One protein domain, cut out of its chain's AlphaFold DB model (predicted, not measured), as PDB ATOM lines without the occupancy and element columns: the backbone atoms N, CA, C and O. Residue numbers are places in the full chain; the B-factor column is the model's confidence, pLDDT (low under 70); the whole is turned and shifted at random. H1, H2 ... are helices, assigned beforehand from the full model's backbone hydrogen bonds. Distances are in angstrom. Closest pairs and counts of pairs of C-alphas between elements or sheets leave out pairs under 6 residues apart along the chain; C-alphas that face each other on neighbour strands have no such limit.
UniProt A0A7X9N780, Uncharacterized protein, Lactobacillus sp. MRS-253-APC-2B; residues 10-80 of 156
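This is residues 10 to 80 of the 156 residues of an uncharacterized protein of Lactobacillus sp. MRS-253-APC-2B (UniProt A0A7X9N780). The model is an elongated all-helix domain in two parts: toward one end the two longer helices H1 and H2 pack together at a steep angle of 60 degrees, with Val 11 near the beginning of H1 closest to Phe 32 of H2, and toward the other end three short helices, H3, H4 and H5, stand in a loose triangle with few contacts. Residues 21 to 27 fold the chain back from H1 to H2 at one end of the long axis, and residues 38 to 48 lead from H2 to the three short helices. The printed part has 71 residues with five named helices, in the order H1 H2 H3 H4 H5, and no named strand; 39 residues are in the helices. The whole is compact, with a radius of gyration of the C-alphas of 12.2 A, and its C-alphas span 35 by 22 by 19 A.

H1 holds residues 10 to 20, is the longest helix with 11 residues, and begins at C-alpha 10, at (291.097, 369.613, 100.629); it is 15.1 A long from first to last C-alpha. H2 holds residues 28 to 37 and is 14.0 A long. H3, residues 49 to 53, is 6.1 A long, and H4, residues 59 to 63, is 6.0 A long. H5 holds residues 67 to 74, is 10.7 A long and ends at C-alpha 74, at (281.111, 363.800, 111.635).

H1 and H2 touch, with the C-alphas of Val 11 and Phe 32 the closest at 5.9 A. They run opposite ways at a steep tilt of 60 degrees. H3 touches no helix but is near H5: the two are close but not clearly touching, and their closest C-alphas, those of Lys 49 and Tyr 74, are 6.0 A apart. H4 and H5 are also close but not clearly touching, with the C-alphas of Tyr 62 and Gln 70 the closest at 7.3 A. H3 and H4 are only just apart, at 8.0 A between their closest C-alphas, and H1 and H4 only just apart, at 8.1 A. H2 is apart from H3, H4 and H5. In H1, H2, H3, H4 and H5 every O i to N i+4 pair is within hydrogen-bond range.

The two C-alphas farthest apart are those of Gly 22 and Phe 78, 37.1 A. The printed part has no cut. The link from H2 to H3 is long, with 11 residues; the link from H1 to H2 is short, and those from H3 to H4 and from H4 to H5 are tight. The mean pLDDT of the printed part is 82.9, and residues 55 to 63, of which 59 to 63 belong to H4, are under 70.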
ATOM      1  N   LEU A  10     291.497 370.444 101.772       77.56
ATOM      2  CA  LEU A  10     291.097 369.613 100.629       77.56
ATOM      3  C   LEU A  10     291.050 370.370  99.298       77.56
ATOM      4  O   LEU A  10     291.343 369.799  98.249       77.56
ATOM      5  N   VAL A  11     290.700 371.658  99.324       87.44
ATOM      6  CA  VAL A  11     290.727 372.500  98.120       87.44
ATOM      7  C   VAL A  11     292.169 372.758  97.705       87.44
ATOM      8  O   VAL A  11     292.483 372.688  96.521       87.44
ATOM      9  N   GLU A  12     293.053 373.029  98.666       87.19
ATOM     10  CA  GLU A  12     294.485 373.213  98.408       87.19
ATOM     11  C   GLU A  12     295.124 371.941  97.829       87.19
ATOM     12  O   GLU A  12     295.861 372.015  96.846       87.19
ATOM     13  N   GLN A  13     294.775 370.770  98.366       80.88
ATOM     14  CA  GLN A  13     295.264 369.470  97.902       80.88
ATOM     15  C   GLN A  13     294.768 369.122  96.506       80.88
ATOM     16  O   GLN A  13     295.572 368.807  95.631       80.88
ATOM     17  N   MET A  14     293.462 369.240  96.259       84.06
ATOM     18  CA  MET A  14     292.901 368.987  94.935       84.06
ATOM     19  C   MET A  14     293.478 369.965  93.901       84.06
ATOM     20  O   MET A  14     293.823 369.571  92.789       84.06
ATOM     21  N   HIS A  15     293.668 371.232  94.273       90.38
ATOM     22  CA  HIS A  15     294.292 372.223  93.404       90.38
ATOM     23  C   HIS A  15     295.753 371.864  93.078       90.38
ATOM     24  O   HIS A  15     296.152 371.913  91.914       90.38
ATOM     25  N   ALA A  16     296.545 371.455  94.073       86.69
ATOM     26  CA  ALA A  16     297.914 370.982  93.862       86.69
ATOM     27  C   ALA A  16     297.961 369.713  92.992       86.69
ATOM     28  O   ALA A  16     298.801 369.610  92.094       86.69
ATOM     29  N   TYR A  17     297.024 368.784  93.195       84.75
ATOM     30  CA  TYR A  17     296.890 367.579  92.383       84.75
ATOM     31  C   TYR A  17     296.616 367.922  90.911       84.75
ATOM     32  O   TYR A  17     297.317 367.430  90.027       84.75
ATOM     33  N   LEU A  18     295.668 368.821  90.630       88.94
ATOM     34  CA  LEU A  18     295.342 369.263  89.267       88.94
ATOM     35  C   LEU A  18     296.540 369.928  88.574       88.94
ATOM     36  O   LEU A  18     296.844 369.591  87.426       88.94
ATOM     37  N   ILE A  19     297.281 370.781  89.290       91.38
ATOM     38  CA  ILE A  19     298.529 371.380  88.790       91.38
ATOM     39  C   ILE A  19     299.563 370.300  88.457       91.38
ATOM     40  O   ILE A  19     300.165 370.334  87.384       91.38
ATOM     41  N   SER A  20     299.743 369.296  89.322       87.38
ATOM     42  CA  SER A  20     300.699 368.205  89.067       87.38
ATOM     43  C   SER A  20     300.340 367.357  87.836       87.38
ATOM     44  O   SER A  20     301.212 366.735  87.232       87.38
ATOM     45  N   ARG A  21     299.065 367.371  87.420       89.94
ATOM     46  CA  ARG A  21     298.564 366.746  86.184       89.94
ATOM     47  C   ARG A  21     298.610 367.673  84.961       89.94
ATOM     48  O   ARG A  21     298.146 367.283  83.894       89.94
ATOM     49  N   GLY A  22     299.171 368.875  85.095       90.44
ATOM     50  CA  GLY A  22     299.301 369.858  84.016       90.44
ATOM     51  C   GLY A  22     298.069 370.742  83.802       90.44
ATOM     52  O   GLY A  22     298.015 371.487  82.823       90.44
ATOM     53  N   ILE A  23     297.080 370.692  84.700       90.19
ATOM     54  CA  ILE A  23     295.866 371.512  84.631       90.19
ATOM     55  C   ILE A  23     296.074 372.763  85.497       90.19
ATOM     56  O   ILE A  23     295.756 372.785  86.683       90.19
ATOM     57  N   ASN A  24     296.619 373.826  84.897       85.44
ATOM     58  CA  ASN A  24     297.161 374.974  85.645       85.44
ATOM     59  C   ASN A  24     296.220 376.190  85.779       85.44
ATOM     60  O   ASN A  24     296.557 377.138  86.482       85.44
ATOM     61  N   ASN A  25     295.048 376.180  85.135       86.75
ATOM     62  CA  ASN A  25     294.127 377.332  85.080       86.75
ATOM     63  C   ASN A  25     292.855 377.146  85.927       86.75
ATOM     64  O   ASN A  25     291.814 377.733  85.634       86.75
ATOM     65  N   VAL A  26     292.914 376.311  86.965       85.31
ATOM     66  CA  VAL A  26     291.764 376.052  87.841       85.31
ATOM     67  C   VAL A  26     291.746 377.075  88.970       85.31
ATOM     68  O   VAL A  26     292.672 377.165  89.764       85.31
ATOM     69  N   SER A  27     290.668 377.850  89.070       91.69
ATOM     70  CA  SER A  27     290.465 378.752  90.204       91.69
ATOM     71  C   SER A  27     290.120 377.955  91.462       91.69
ATOM     72  O   SER A  27     289.168 377.176  91.455       91.69
ATOM     73  N   LYS A  28     290.819 378.213  92.575       91.56
ATOM     74  CA  LYS A  28     290.492 377.627  93.890       91.56
ATOM     75  C   LYS A  28     289.062 377.920  94.342       91.56
ATOM     76  O   LYS A  28     288.453 377.093  95.007       91.56
ATOM     77  N   LEU A  29     288.505 379.076  93.965       91.38
ATOM     78  CA  LEU A  29     287.105 379.398  94.250       91.38
ATOM     79  C   LEU A  29     286.150 378.501  93.458       91.38
ATOM     80  O   LEU A  29     285.185 377.991  94.022       91.38
ATOM     81  N   THR A  30     286.421 378.305  92.167       90.06
ATOM     82  CA  THR A  30     285.631 377.395  91.326       90.06
ATOM     83  C   THR A  30     285.713 375.980  91.876       90.06
ATOM     84  O   THR A  30     284.680 375.355  92.087       90.06
ATOM     85  N   LEU A  31     286.922 375.537  92.224       91.06
ATOM     86  CA  LEU A  31     287.161 374.222  92.797       91.06
ATOM     87  C   LEU A  31     286.427 374.029  94.129       91.06
ATOM     88  O   LEU A  31     285.764 373.018  94.318       91.06
ATOM     89  N   PHE A  32     286.465 375.015  95.029       91.88
ATOM     90  CA  PHE A  32     285.679 374.988  96.265       91.88
ATOM     91  C   PHE A  32     284.181 374.824  95.976       91.88
ATOM     92  O   PHE A  32     283.535 373.964  96.569       91.88
ATOM     93  N   ASN A  33     283.626 375.613  95.051       91.69
ATOM     94  CA  ASN A  33     282.202 375.548  94.716       91.69
ATOM     95  C   ASN A  33     281.808 374.193  94.109       91.69
ATOM     96  O   ASN A  33     280.747 373.667  94.440       91.69
ATOM     97  N   GLU A  34     282.654 373.617  93.255       90.81
ATOM     98  CA  GLU A  34     282.455 372.280  92.684       90.81
ATOM     99  C   GLU A  34     282.527 371.198  93.762       90.81
ATOM    100  O   GLU A  34     281.616 370.385  93.875       90.81
ATOM    101  N   MET A  35     283.521 371.256  94.651       90.06
ATOM    102  CA  MET A  35     283.644 370.315  95.767       90.06
ATOM    103  C   MET A  35     282.470 370.414  96.753       90.06
ATOM    104  O   MET A  35     282.060 369.398  97.317       90.06
ATOM    105  N   VAL A  36     281.904 371.610  96.959       90.44
ATOM    106  CA  VAL A  36     280.660 371.790  97.728       90.44
ATOM    107  C   VAL A  36     279.477 371.158  97.000       90.44
ATOM    108  O   VAL A  36     278.693 370.432  97.612       90.44
ATOM    109  N   LYS A  37     279.351 371.411  95.694       90.31
ATOM    110  CA  LYS A  37     278.267 370.886  94.854       90.31
ATOM    111  C   LYS A  37     278.274 369.357  94.790       90.31
ATOM    112  O   LYS A  37     277.216 368.745  94.897       90.31
ATOM    113  N   ASP A  38     279.450 368.754  94.675       86.38
ATOM    114  CA  ASP A  38     279.625 367.301  94.579       86.38
ATOM    115  C   ASP A  38     279.516 366.604  95.948       86.38
ATOM    116  O   ASP A  38     279.544 365.373  96.053       86.38
ATOM    117  N   GLY A  39     279.361 367.392  97.019       84.88
ATOM    118  CA  GLY A  39     279.260 366.903  98.385       84.88
ATOM    119  C   GLY A  39     280.574 366.328  98.902       84.88
ATOM    120  O   GLY A  39     280.541 365.469  99.780       84.88
ATOM    121  N   MET A  40     281.719 366.766  98.371       84.25
ATOM    122  CA  MET A  40     283.042 366.407  98.890       84.25
ATOM    123  C   MET A  40     283.364 367.190 100.165       84.25
ATOM    124  O   MET A  40     283.839 366.626 101.150       84.25
ATOM    125  N   ILE A  41     283.037 368.484 100.171       87.25
ATOM    126  CA  ILE A  41     283.131 369.361 101.342       87.25
ATOM    127  C   ILE A  41     281.783 370.038 101.600       87.25
ATOM    128  O   ILE A  41     280.953 370.171 100.708       87.25
ATOM    129  N   ASN A  42     281.538 370.471 102.831       85.69
ATOM    130  CA  ASN A  42     280.389 371.303 103.156       85.69
ATOM    131  C   ASN A  42     280.692 372.789 102.873       85.69
ATOM    132  O   ASN A  42     281.828 373.177 102.609       85.69
ATOM    133  N   LYS A  43     279.677 373.653 102.986       85.31
ATOM    134  CA  LYS A  43     279.814 375.111 102.778       85.31
ATOM    135  C   LYS A  43     280.817 375.812 103.706       85.31
ATOM    136  O   LYS A  43     281.181 376.952 103.452       85.31
ATOM    137  N   ASN A  44     281.226 375.150 104.786       80.69
ATOM    138  CA  ASN A  44     282.234 375.635 105.726       80.69
ATOM    139  C   ASN A  44     283.625 375.052 105.424       80.69
ATOM    140  O   ASN A  44     284.552 375.246 106.204       80.69
ATOM    141  N   GLY A  45     283.774 374.328 104.311       77.75
ATOM    142  CA  GLY A  45     285.038 373.767 103.858       77.75
ATOM    143  C   GLY A  45     285.471 372.485 104.558       77.75
ATOM    144  O   GLY A  45     286.561 371.995 104.284       77.75
ATOM    145  N   GLN A  46     284.649 371.926 105.447       82.44
ATOM    146  CA  GLN A  46     284.976 370.653 106.086       82.44
ATOM    147  C   GLN A  46     284.595 369.500 105.166       82.44
ATOM    148  O   GLN A  46     283.552 369.580 104.510       82.44
ATOM    149  N   PRO A  47     285.373 368.413 105.155       81.50
ATOM    150  CA  PRO A  47     284.967 367.212 104.458       81.50
ATOM    151  C   PRO A  47     283.610 366.689 104.910       81.50
ATOM    152  O   PRO A  47     283.241 366.783 106.082       81.50
ATOM    153  N   THR A  48     282.861 366.119 103.971       82.75
ATOM    154  CA  THR A  48     281.630 365.409 104.309       82.75
ATOM    155  C   THR A  48     281.940 363.988 104.760       82.75
ATOM    156  O   THR A  48     282.929 363.379 104.347       82.75
ATOM    157  N   LYS A  49     281.033 363.407 105.547       78.50
ATOM    158  CA  LYS A  49     281.083 361.985 105.908       78.50
ATOM    159  C   LYS A  49     281.220 361.073 104.678       78.50
ATOM    160  O   LYS A  49     282.051 360.175 104.685       78.50
ATOM    161  N   LYS A  50     280.489 361.367 103.594       78.50
ATOM    162  CA  LYS A  50     280.570 360.629 102.322       78.50
ATOM    163  C   LYS A  50     281.977 360.676 101.711       78.50
ATOM    164  O   LYS A  50     282.437 359.673 101.179       78.50
ATOM    165  N   ALA A  51     282.656 361.822 101.766       77.94
ATOM    166  CA  ALA A  51     284.018 361.954 101.251       77.94
ATOM    167  C   ALA A  51     285.033 361.147 102.075       77.94
ATOM    168  O   ALA A  51     285.917 360.520 101.496       77.94
ATOM    169  N   ILE A  52     284.855 361.109 103.402       77.19
ATOM    170  CA  ILE A  52     285.663 360.282 104.310       77.19
ATOM    171  C   ILE A  52     285.442 358.795 104.008       77.19
ATOM    172  O   ILE A  52     286.395 358.060 103.774       77.19
ATOM    173  N   GLU A  53     284.184 358.354 103.960       77.31
ATOM    174  CA  GLU A  53     283.824 356.942 103.764       77.31
ATOM    175  C   GLU A  53     284.240 356.400 102.392       77.31
ATOM    176  O   GLU A  53     284.612 355.236 102.275       77.31
ATOM    177  N   ASN A  54     284.227 357.244 101.361       75.81
ATOM    178  CA  ASN A  54     284.641 356.860 100.013       75.81
ATOM    179  C   ASN A  54     286.166 356.900  99.803       75.81
ATOM    180  O   ASN A  54     286.616 356.716  98.672       75.81
ATOM    181  N   GLY A  55     286.958 357.177 100.846       69.00
ATOM    182  CA  GLY A  55     288.417 357.265 100.746       69.00
ATOM    183  C   GLY A  55     288.902 358.418  99.862       69.00
ATOM    184  O   GLY A  55     289.997 358.351  99.314       69.00
ATOM    185  N   LEU A  56     288.083 359.464  99.695       68.00
ATOM    186  CA  LEU A  56     288.433 360.660  98.912       68.00
ATOM    187  C   LEU A  56     289.287 361.656  99.707       68.00
ATOM    188  O   LEU A  56     289.680 362.692  99.177       68.00
ATOM    189  N   ILE A  57     289.526 361.359 100.981       66.69
ATOM    190  CA  ILE A  57     290.400 362.092 101.889       66.69
ATOM    191  C   ILE A  57     291.420 361.072 102.355       66.69
ATOM    192  O   ILE A  57     291.031 360.012 102.859       66.69
ATOM    193  N   GLU A  58     292.705 361.356 102.171       65.81
ATOM    194  CA  GLU A  58     293.721 360.453 102.687       65.81
ATOM    195  C   GLU A  58     293.613 360.410 104.214       65.81
ATOM    196  O   GLU A  58     293.331 361.413 104.872       65.81
ATOM    197  N   ALA A  59     293.838 359.238 104.811       60.44
ATOM    198  CA  ALA A  59     293.799 359.113 106.266       60.44
ATOM    199  C   ALA A  59     294.788 360.082 106.942       60.44
ATOM    200  O   ALA A  59     294.498 360.579 108.024       60.44
ATOM    201  N   ALA A  60     295.915 360.392 106.289       54.88
ATOM    202  CA  ALA A  60     296.865 361.408 106.734       54.88
ATOM    203  C   ALA A  60     296.217 362.801 106.825       54.88
ATOM    204  O   ALA A  60     296.293 363.436 107.868       54.88
ATOM    205  N   ASP A  61     295.474 363.213 105.798       63.56
ATOM    206  CA  ASP A  61     294.795 364.513 105.751       63.56
ATOM    207  C   ASP A  61     293.672 364.624 106.782       63.56
ATOM    208  O   ASP A  61     293.438 365.686 107.358       63.56
ATOM    209  N   TYR A  62     292.969 363.517 107.030       64.69
ATOM    210  CA  TYR A  62     291.975 363.440 108.094       64.69
ATOM    211  C   TYR A  62     292.625 363.516 109.485       64.69
ATOM    212  O   TYR A  62     292.109 364.195 110.374       64.69
ATOM    213  N   ASN A  63     293.765 362.850 109.668       67.38
ATOM    214  CA  ASN A  63     294.519 362.849 110.921       67.38
ATOM    215  C   ASN A  63     295.219 364.190 111.196       67.38
ATOM    216  O   ASN A  63     295.447 364.512 112.360       67.38
ATOM    217  N   ASP A  64     295.497 364.981 110.158       70.88
ATOM    218  CA  ASP A  64     296.024 366.347 110.266       70.88
ATOM    219  C   ASP A  64     294.945 367.375 110.651       70.88
ATOM    220  O   ASP A  64     295.265 368.490 111.083       70.88
ATOM    221  N   LEU A  65     293.655 367.025 110.538       73.56
ATOM    222  CA  LEU A  65     292.583 367.852 111.084       73.56
ATOM    223  C   LEU A  65     292.671 367.882 112.607       73.56
ATOM    224  O   LEU A  65     292.804 366.852 113.266       73.56
ATOM    225  N   ASN A  66     292.484 369.065 113.190       84.88
ATOM    226  CA  ASN A  66     292.353 369.147 114.639       84.88
ATOM    227  C   ASN A  66     291.051 368.451 115.108       84.88
ATOM    228  O   ASN A  66     290.096 368.331 114.329       84.88
ATOM    229  N   PRO A  67     290.949 368.039 116.385       89.75
ATOM    230  CA  PRO A  67     289.785 367.298 116.875       89.75
ATOM    231  C   PRO A  67     288.437 367.998 116.630       89.75
ATOM    232  O   PRO A  67     287.448 367.345 116.304       89.75
ATOM    233  N   ILE A  68     288.381 369.336 116.696       90.25
ATOM    234  CA  ILE A  68     287.154 370.110 116.430       90.25
ATOM    235  C   ILE A  68     286.742 369.991 114.957       90.25
ATOM    236  O   ILE A  68     285.557 369.838 114.651       90.25
ATOM    237  N   GLN A  69     287.699 370.048 114.031       85.75
ATOM    238  CA  GLN A  69     287.443 369.867 112.602       85.75
ATOM    239  C   GLN A  69     286.941 368.450 112.301       85.75
ATOM    240  O   GLN A  69     285.959 368.303 111.572       85.75
ATOM    241  N   GLN A  70     287.548 367.431 112.916       85.19
ATOM    242  CA  GLN A  70     287.095 366.038 112.819       85.19
ATOM    243  C   GLN A  70     285.666 365.866 113.355       85.19
ATOM    244  O   GLN A  70     284.807 365.299 112.674       85.19
ATOM    245  N   PHE A  71     285.368 366.434 114.529       89.31
ATOM    246  CA  PHE A  71     284.025 366.436 115.110       89.31
ATOM    247  C   PHE A  71     282.999 367.069 114.168       89.31
ATOM    248  O   PHE A  71     281.938 366.501 113.927       89.31
ATOM    249  N   LYS A  72     283.305 368.229 113.581       88.88
ATOM    250  CA  LYS A  72     282.385 368.914 112.662       88.88
ATOM    251  C   LYS A  72     282.197 368.189 111.331       88.88
ATOM    252  O   LYS A  72     281.134 368.327 110.728       88.88
ATOM    253  N   ALA A  73     283.183 367.415 110.884       82.75
ATOM    254  CA  ALA A  73     283.033 366.548 109.720       82.75
ATOM    255  C   ALA A  73     282.041 365.400 109.996       82.75
ATOM    256  O   ALA A  73     281.205 365.088 109.145       82.75
ATOM    257  N   TYR A  74     282.073 364.824 111.205       83.00
ATOM    258  CA  TYR A  74     281.111 363.800 111.635       83.00
ATOM    259  C   TYR A  74     279.727 364.356 111.984       83.00
ATOM    260  O   TYR A  74     278.719 363.698 111.724       83.00
ATOM    261  N   TYR A  75     279.671 365.566 112.541       86.50
ATOM    262  CA  TYR A  75     278.446 366.240 112.962       86.50
ATOM    263  C   TYR A  75     278.274 367.574 112.213       86.50
ATOM    264  O   TYR A  75     278.432 368.657 112.796       86.50
ATOM    265  N   PRO A  76     277.940 367.528 110.909       85.00
ATOM    266  CA  PRO A  76     277.913 368.702 110.037       85.00
ATOM    267  C   PRO A  76     276.906 369.774 110.467       85.00
ATOM    268  O   PRO A  76     277.075 370.941 110.103       85.00
ATOM    269  N   GLN A  77     275.905 369.445 111.285       86.25
ATOM    270  CA  GLN A  77     274.999 370.428 111.886       86.25
ATOM    271  C   GLN A  77     275.737 371.452 112.771       86.25
ATOM    272  O   GLN A  77     275.315 372.604 112.871       86.25
ATOM    273  N   PHE A  78     276.886 371.078 113.344       90.88
ATOM    274  CA  PHE A  78     277.726 371.966 114.152       90.88
ATOM    275  C   PHE A  78     278.814 372.687 113.348       90.88
ATOM    276  O   PHE A  78     279.563 373.487 113.909       90.88
ATOM    277  N   SER A  79     278.895 372.458 112.035       87.94
ATOM    278  CA  SER A  79     279.948 373.011 111.173       87.94
ATOM    279  C   SER A  79     280.083 374.534 111.266       87.94
ATOM    280  O   SER A  79     281.197 375.058 111.226       87.94
ATOM    281  N   ALA A  80     278.957 375.233 111.447       88.06
ATOM    282  CA  ALA A  80     278.897 376.686 111.548       88.06
ATOM    283  C   ALA A  80     279.166 377.240 112.958       88.06
ATOM    284  O   ALA A  80     279.334 378.450 113.097       88.06
TER     285      ALA A  80